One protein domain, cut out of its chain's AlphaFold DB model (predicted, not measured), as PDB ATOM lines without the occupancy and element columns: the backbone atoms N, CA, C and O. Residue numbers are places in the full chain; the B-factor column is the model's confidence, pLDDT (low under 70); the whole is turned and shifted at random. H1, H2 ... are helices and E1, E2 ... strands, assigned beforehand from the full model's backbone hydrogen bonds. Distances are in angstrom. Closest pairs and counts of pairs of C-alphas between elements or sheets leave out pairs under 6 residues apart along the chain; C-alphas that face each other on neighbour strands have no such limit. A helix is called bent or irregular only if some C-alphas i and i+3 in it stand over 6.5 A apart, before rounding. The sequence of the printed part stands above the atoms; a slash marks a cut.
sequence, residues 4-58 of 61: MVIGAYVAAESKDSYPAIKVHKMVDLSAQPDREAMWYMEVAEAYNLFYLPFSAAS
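Overview. This is residues 4 to 58 of the 61 residues of an uncharacterized protein of Arundo donax (UniProt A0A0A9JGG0). The model is an open V: a two-stranded hairpin, E1 and E2, makes one arm, and one long helix, H1, makes the other, joined through the short link of residues 29 to 34. Residues 40 to 58, of which 40 to 56 belong to H1, stick out free, and a long loop, residues 10 to 20, closes the hairpin at its other end. The printed part has 55 residues with two named strands and one named helix in the order E1, E2, H1; the sheet, order E1 - E2, is antiparallel and the class is mixed, helices and strands. The whole is loose, with a radius of gyration of the C-alphas of 14.3 A and spans of 41 by 30 by 20 A.

Arrangement. E1, residues 4 to 9, and E2, residues 21 to 28, form a hairpin and are antiparallel at 171 degrees. C-alphas 7 and 23 face each other at 4.4 A. N 22 and O 8, at 2.8 A, and N 4 and O 27, at 2.9 A, are within hydrogen-bond range. E2 bends by 82 degrees at residue 24. E1 and H1, residues 35 to 56, are apart. In H1, 13 of 18 O i to N i+4 pairs are within hydrogen-bond range.

Along the chain. E1 begins at C-alpha 4 (31.136, -23.844, -19.453) and is 14.5 A long. E2 is 16.8 A long and ends at C-alpha 28 (37.445, -25.089, -18.106). H1 is 30.2 A long and ends at C-alpha 56 (3.486, -13.298, -18.846). It has a kink of 36 degrees near residue 50 and is only just irregular: C-alphas 50 and 53 are 6.6 A apart.

Size, cuts and confidence. The two C-alphas farthest apart, those of Ala 31 and Ser 58, are 42.0 A apart. The printed part has no cut. The link from E1 to E2 is long, with 11 residues. The mean pLDDT of the printed part is 89.9, and residues 55 to 58 are under 70.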
ATOM      1  N   MET A   4      32.175 -24.601 -18.769       95.06
ATOM      2  CA  MET A   4      31.136 -23.844 -19.453       95.06
ATOM      3  C   MET A   4      31.160 -24.195 -20.936       95.06
ATOM      4  O   MET A   4      32.213 -24.157 -21.579       95.06
ATOM      5  N   VAL A   5      29.991 -24.517 -21.483       96.19
ATOM      6  CA  VAL A   5      29.817 -24.874 -22.892       96.19
ATOM      7  C   VAL A   5      28.878 -23.876 -23.550       96.19
ATOM      8  O   VAL A   5      27.796 -23.603 -23.046       96.19
ATOM      9  N   ILE A   6      29.290 -23.359 -24.704       96.44
ATOM     10  CA  ILE A   6      28.470 -22.514 -25.570       96.44
ATOM     11  C   ILE A   6      28.256 -23.280 -26.869       96.44
ATOM     12  O   ILE A   6      29.220 -23.755 -27.478       96.44
ATOM     13  N   GLY A   7      27.010 -23.394 -27.313       96.44
ATOM     14  CA  GLY A   7      26.678 -24.114 -28.534       96.44
ATOM     15  C   GLY A   7      25.211 -23.995 -28.918       96.44
ATOM     16  O   GLY A   7      24.403 -23.440 -28.176       96.44
ATOM     17  N   ALA A   8      24.881 -24.516 -30.098       95.81
ATOM     18  CA  ALA A   8      23.507 -24.555 -30.584       95.81
ATOM     19  C   ALA A   8      22.766 -25.755 -29.984       95.81
ATOM     20  O   ALA A   8      23.296 -26.867 -29.988       95.81
ATOM     21  N   TYR A   9      21.539 -25.543 -29.509       93.75
ATOM     22  CA  TYR A   9      20.668 -26.632 -29.071       93.75
ATOM     23  C   TYR A   9      20.176 -27.445 -30.274       93.75
ATOM     24  O   TYR A   9      19.708 -26.872 -31.259       93.75
ATOM     25  N   VAL A  10      20.274 -28.775 -30.200       93.00
ATOM     26  CA  VAL A  10      19.887 -29.678 -31.293       93.00
ATOM     27  C   VAL A  10      18.705 -30.545 -30.862       93.00
ATOM     28  O   VAL A  10      18.875 -31.648 -30.349       93.00
ATOM     29  N   ALA A  11      17.489 -30.053 -31.111       88.19
ATOM     30  CA  ALA A  11      16.246 -30.708 -30.683       88.19
ATOM     31  C   ALA A  11      16.038 -32.116 -31.279       88.19
ATOM     32  O   ALA A  11      15.424 -32.975 -30.657       88.19
ATOM     33  N   ALA A  12      16.551 -32.374 -32.486       88.12
ATOM     34  CA  ALA A  12      16.443 -33.690 -33.121       88.12
ATOM     35  C   ALA A  12      17.352 -34.748 -32.467       88.12
ATOM     36  O   ALA A  12      17.081 -35.942 -32.558       88.12
ATOM     37  N   GLU A  13      18.437 -34.308 -31.828       85.94
ATOM     38  CA  GLU A  13      19.414 -35.178 -31.165       85.94
ATOM     39  C   GLU A  13      19.172 -35.263 -29.653       85.94
ATOM     40  O   GLU A  13      19.651 -36.198 -29.009       85.94
ATOM     41  N   SER A  14      18.404 -34.327 -29.083       85.44
ATOM     42  CA  SER A  14      17.946 -34.420 -27.701       85.44
ATOM     43  C   SER A  14      16.955 -35.572 -27.556       85.44
ATOM     44  O   SER A  14      15.906 -35.578 -28.200       85.44
ATOM     45  N   LYS A  15      17.281 -36.544 -26.703       82.56
ATOM     46  CA  LYS A  15      16.392 -37.658 -26.350       82.56
ATOM     47  C   LYS A  15      15.901 -37.468 -24.934       82.56
ATOM     48  O   LYS A  15      16.733 -37.316 -24.043       82.56
ATOM     49  N   ASP A  16      14.589 -37.537 -24.738       76.50
ATOM     50  CA  ASP A  16      13.921 -37.487 -23.438       76.50
ATOM     51  C   ASP A  16      14.502 -36.403 -22.507       76.50
ATOM     52  O   ASP A  16      14.175 -35.226 -22.631       76.50
ATOM     53  N   SER A  17      15.389 -36.809 -21.591       75.38
ATOM     54  CA  SER A  17      15.997 -35.988 -20.539       75.38
ATOM     55  C   SER A  17      17.437 -35.544 -20.819       75.38
ATOM     56  O   SER A  17      18.055 -34.916 -19.963       75.38
ATOM     57  N   TYR A  18      17.992 -35.867 -21.989       86.12
ATOM     58  CA  TYR A  18      19.363 -35.532 -22.363       86.12
ATOM     59  C   TYR A  18      19.366 -34.452 -23.449       86.12
ATOM     60  O   TYR A  18      19.260 -34.773 -24.638       86.12
ATOM     61  N   PRO A  19      19.475 -33.165 -23.071       89.94
ATOM     62  CA  PRO A  19      19.617 -32.094 -24.043       89.94
ATOM     63  C   PRO A  19      20.933 -32.256 -24.813       89.94
ATOM     64  O   PRO A  19      21.999 -32.422 -24.221       89.94
ATOM     65  N   ALA A  20      20.857 -32.186 -26.143       93.25
ATOM     66  CA  ALA A  20      22.023 -32.225 -27.016       93.25
ATOM     67  C   ALA A  20      22.414 -30.804 -27.440       93.25
ATOM     68  O   ALA A  20      21.574 -30.010 -27.876       93.25
ATOM     69  N   ILE A  21      23.702 -30.484 -27.321       94.25
ATOM     70  CA  ILE A  21      24.261 -29.190 -27.713       94.25
ATOM     71  C   ILE A  21      25.411 -29.431 -28.690       94.25
ATOM     72  O   ILE A  21      26.380 -30.119 -28.368       94.25
ATOM     73  N   LYS A  22      25.348 -28.805 -29.869       95.44
ATOM     74  CA  LYS A  22      26.474 -28.744 -30.803       95.44
ATOM     75  C   LYS A  22      27.476 -27.707 -30.308       95.44
ATOM     76  O   LYS A  22      27.246 -26.502 -30.438       95.44
ATOM     77  N   VAL A  23      28.578 -28.183 -29.731       96.50
ATOM     78  CA  VAL A  23      29.596 -27.349 -29.077       96.50
ATOM     79  C   VAL A  23      30.240 -26.382 -30.073       96.50
ATOM     80  O   VAL A  23      30.804 -26.792 -31.085       96.50
ATOM     81  N   HIS A  24      30.186 -25.091 -29.754       97.69
ATOM     82  CA  HIS A  24      30.947 -24.038 -30.426       97.69
ATOM     83  C   HIS A  24      32.195 -23.652 -29.622       97.69
ATOM     84  O   HIS A  24      33.260 -23.426 -30.193       97.69
ATOM     85  N   LYS A  25      32.075 -23.588 -28.291       97.31
ATOM     86  CA  LYS A  25      33.175 -23.279 -27.373       97.31
ATOM     87  C   LYS A  25      33.002 -24.041 -26.063       97.31
ATOM     88  O   LYS A  25      31.884 -24.180 -25.577       97.31
ATOM     89  N   MET A  26      34.114 -24.486 -25.484       97.00
ATOM     90  CA  MET A  26      34.179 -25.097 -24.158       97.00
ATOM     91  C   MET A  26      35.316 -24.443 -23.371       97.00
ATOM     92  O   MET A  26      36.397 -24.232 -23.919       97.00
ATOM     93  N   VAL A  27      35.058 -24.087 -22.115       95.94
ATOM     94  CA  VAL A  27      36.020 -23.422 -21.229       95.94
ATOM     95  C   VAL A  27      36.062 -24.170 -19.904       95.94
ATOM     96  O   VAL A  27      35.013 -24.412 -19.311       95.94
ATOM     97  N   ASP A  28      37.261 -24.517 -19.439       95.44
ATOM     98  CA  ASP A  28      37.445 -25.089 -18.106       95.44
ATOM     99  C   ASP A  28      37.394 -23.990 -17.042       95.44
ATOM    100  O   ASP A  28      38.112 -22.991 -17.105       95.44
ATOM    101  N   LEU A  29      36.515 -24.185 -16.067       95.12
ATOM    102  CA  LEU A  29      36.293 -23.290 -14.942       95.12
ATOM    103  C   LEU A  29      36.678 -23.944 -13.609       95.12
ATOM    104  O   LEU A  29      36.468 -23.343 -12.561       95.12
ATOM    105  N   SER A  30      37.297 -25.129 -13.626       93.12
ATOM    106  CA  SER A  30      37.656 -25.882 -12.416       93.12
ATOM    107  C   SER A  30      38.604 -25.128 -11.468       93.12
ATOM    108  O   SER A  30      38.642 -25.431 -10.281       93.12
ATOM    109  N   ALA A  31      39.348 -24.131 -11.963       94.62
ATOM    110  CA  ALA A  31      40.206 -23.263 -11.149       94.62
ATOM    111  C   ALA A  31      39.434 -22.230 -10.298       94.62
ATOM    112  O   ALA A  31      40.032 -21.568  -9.454       94.62
ATOM    113  N   GLN A  32      38.128 -22.058 -10.527       92.75
ATOM    114  CA  GLN A  32      37.281 -21.075  -9.850       92.75
ATOM    115  C   GLN A  32      36.141 -21.802  -9.107       92.75
ATOM    116  O   GLN A  32      35.104 -22.069  -9.713       92.75
ATOM    117  N   PRO A  33      36.301 -22.126  -7.809       88.06
ATOM    118  CA  PRO A  33      35.358 -22.981  -7.079       88.06
ATOM    119  C   PRO A  33      33.956 -22.369  -6.940       88.06
ATOM    120  O   PRO A  33      32.967 -23.093  -6.960       88.06
ATOM    121  N   ASP A  34      33.852 -21.040  -6.886       93.75
ATOM    122  CA  ASP A  34      32.571 -20.346  -6.691       93.75
ATOM    123  C   ASP A  34      31.722 -20.258  -7.972       93.75
ATOM    124  O   ASP A  34      30.564 -19.835  -7.929       93.75
ATOM    125  N   ARG A  35      32.273 -20.645  -9.133       93.88
ATOM    126  CA  ARG A  35      31.589 -20.493 -10.427       93.88
ATOM    127  C   ARG A  35      30.308 -21.300 -10.529       93.88
ATOM    128  O   ARG A  35      29.359 -20.824 -11.139       93.88
ATOM    129  N   GLU A  36      30.269 -22.477  -9.917       91.25
ATOM    130  CA  GLU A  36      29.069 -23.311  -9.928       91.25
ATOM    131  C   GLU A  36      27.926 -22.671  -9.129       91.25
ATOM    132  O   GLU A  36      26.795 -22.629  -9.604       91.25
ATOM    133  N   ALA A  37      28.217 -22.107  -7.952       92.06
ATOM    134  CA  ALA A  37      27.216 -21.412  -7.144       92.06
ATOM    135  C   ALA A  37      26.703 -20.142  -7.847       92.06
ATOM    136  O   ALA A  37      25.495 -19.905  -7.896       92.06
ATOM    137  N   MET A  38      27.613 -19.365  -8.445       95.69
ATOM    138  CA  MET A  38      27.260 -18.171  -9.220       95.69
ATOM    139  C   MET A  38      26.378 -18.498 -10.427       95.69
ATOM    140  O   MET A  38      25.420 -17.774 -10.685       95.69
ATOM    141  N   TRP A  39      26.634 -19.613 -11.116       95.31
ATOM    142  CA  TRP A  39      25.851 -20.029 -12.281       95.31
ATOM    143  C   TRP A  39      24.355 -20.174 -11.974       95.31
ATOM    144  O   TRP A  39      23.518 -19.721 -12.753       95.31
ATOM    145  N   TYR A  40      23.991 -20.747 -10.821       94.44
ATOM    146  CA  TYR A  40      22.581 -20.868 -10.435       94.44
ATOM    147  C   TYR A  40      21.900 -19.505 -10.274       94.44
ATOM    148  O   TYR A  40      20.752 -19.338 -10.691       94.44
ATOM    149  N   MET A  41      22.603 -18.527  -9.696       96.50
ATOM    150  CA  MET A  41      22.086 -17.166  -9.555       96.50
ATOM    151  C   MET A  41      21.944 -16.479 -10.916       96.50
ATOM    152  O   MET A  41      20.890 -15.915 -11.201       96.50
ATOM    153  N   GLU A  42      22.965 -16.586 -11.769       95.88
ATOM    154  CA  GLU A  42      22.979 -16.001 -13.117       95.88
ATOM    155  C   GLU A  42      21.834 -16.551 -13.984       95.88
ATOM    156  O   GLU A  42      21.148 -15.789 -14.665       95.88
ATOM    157  N   VAL A  43      21.568 -17.862 -13.927       95.56
ATOM    158  CA  VAL A  43      20.461 -18.493 -14.667       95.56
ATOM    159  C   VAL A  43      19.102 -17.998 -14.177       95.56
ATOM    160  O   VAL A  43      18.239 -17.676 -14.995       95.56
ATOM    161  N   ALA A  44      18.898 -17.920 -12.859       95.75
ATOM    162  CA  ALA A  44      17.641 -17.437 -12.293       95.75
ATOM    163  C   ALA A  44      17.387 -15.964 -12.657       95.75
ATOM    164  O   ALA A  44      16.277 -15.601 -13.052       95.75
ATOM    165  N   GLU A  45      18.418 -15.121 -12.573       96.62
ATOM    166  CA  GLU A  45      18.334 -13.710 -12.949       96.62
ATOM    167  C   GLU A  45      18.062 -13.541 -14.451       96.62
ATOM    168  O   GLU A  45      17.132 -12.828 -14.830       96.62
ATOM    169  N   ALA A  46      18.785 -14.262 -15.314       95.81
ATOM    170  CA  ALA A  46      18.564 -14.228 -16.757       95.81
ATOM    171  C   ALA A  46      17.150 -14.700 -17.135       95.81
ATOM    172  O   ALA A  46      16.501 -14.095 -17.991       95.81
ATOM    173  N   TYR A  47      16.636 -15.744 -16.481       93.88
ATOM    174  CA  TYR A  47      15.265 -16.200 -16.698       93.88
ATOM    175  C   TYR A  47      14.245 -15.108 -16.356       93.88
ATOM    176  O   TYR A  47      13.366 -14.798 -17.166       93.88
ATOM    177  N   ASN A  48      14.399 -14.476 -15.192       93.94
ATOM    178  CA  ASN A  48      13.501 -13.420 -14.730       93.94
ATOM    179  C   ASN A  48      13.547 -12.168 -15.613       93.94
ATOM    180  O   ASN A  48      12.513 -11.540 -15.824       93.94
ATOM    181  N   LEU A  49      14.721 -11.807 -16.137       94.31
ATOM    182  CA  LEU A  49      14.887 -10.618 -16.975       94.31
ATOM    183  C   LEU A  49      14.428 -10.840 -18.420       94.31
ATOM    184  O   LEU A  49      13.812  -9.950 -19.005       94.31
ATOM    185  N   PHE A  50      14.723 -12.004 -19.005       91.94
ATOM    186  CA  PHE A  50      14.576 -12.209 -20.450       91.94
ATOM    187  C   PHE A  50      13.425 -13.133 -20.848       91.94
ATOM    188  O   PHE A  50      12.919 -12.999 -21.957       91.94
ATOM    189  N   TYR A  51      12.990 -14.052 -19.983       88.62
ATOM    190  CA  TYR A  51      12.022 -15.092 -20.355       88.62
ATOM    191  C   TYR A  51      10.680 -14.946 -19.634       88.62
ATOM    192  O   TYR A  51       9.631 -15.061 -20.267       88.62
ATOM    193  N   LEU A  52      10.694 -14.618 -18.339       88.56
ATOM    194  CA  LEU A  52       9.480 -14.417 -17.542       88.56
ATOM    195  C   LEU A  52       8.558 -13.302 -18.091       88.56
ATOM    196  O   LEU A  52       7.350 -13.529 -18.185       88.56
ATOM    197  N   PRO A  53       9.059 -12.120 -18.508       86.19
ATOM    198  CA  PRO A  53       8.188 -11.061 -19.018       86.19
ATOM    199  C   PRO A  53       7.510 -11.460 -20.334       86.19
ATOM    200  O   PRO A  53       6.358 -11.105 -20.572       86.19
ATOM    201  N   PHE A  54       8.197 -12.247 -21.167       71.38
ATOM    202  CA  PHE A  54       7.646 -12.770 -22.416       71.38
ATOM    203  C   PHE A  54       6.594 -13.857 -22.179       71.38
ATOM    204  O   PHE A  54       5.602 -13.886 -22.901       71.38
ATOM    205  N   SER A  55       6.753 -14.706 -21.156       67.50
ATOM    206  CA  SER A  55       5.739 -15.716 -20.824       67.50
ATOM    207  C   SER A  55       4.479 -15.107 -20.196       67.50
ATOM    208  O   SER A  55       3.384 -15.632 -20.381       67.50
ATOM    209  N   ALA A  56       4.615 -14.004 -19.456       63.34
ATOM    210  CA  ALA A  56       3.486 -13.298 -18.846       63.34
ATOM    211  C   ALA A  56       2.699 -12.421 -19.842       63.34
ATOM    212  O   ALA A  56       1.528 -12.132 -19.610       63.34
ATOM    213  N   ALA A  57       3.326 -12.005 -20.947       59.38
ATOM    214  CA  ALA A  57       2.700 -11.193 -21.992       59.38
ATOM    215  C   ALA A  57       1.909 -12.011 -23.035       59.38
ATOM    216  O   ALA A  57       1.195 -11.427 -23.850       59.38
ATOM    217  N   SER A  58       2.009 -13.344 -23.025       59.00
ATOM    218  CA  SER A  58       1.161 -14.219 -23.843       59.00
ATOM    219  C   SER A  58      -0.268 -14.252 -23.280       59.00
ATOM    220  O   SER A  58      -0.454 -14.747 -22.167       59.00
TER     221      SER A  58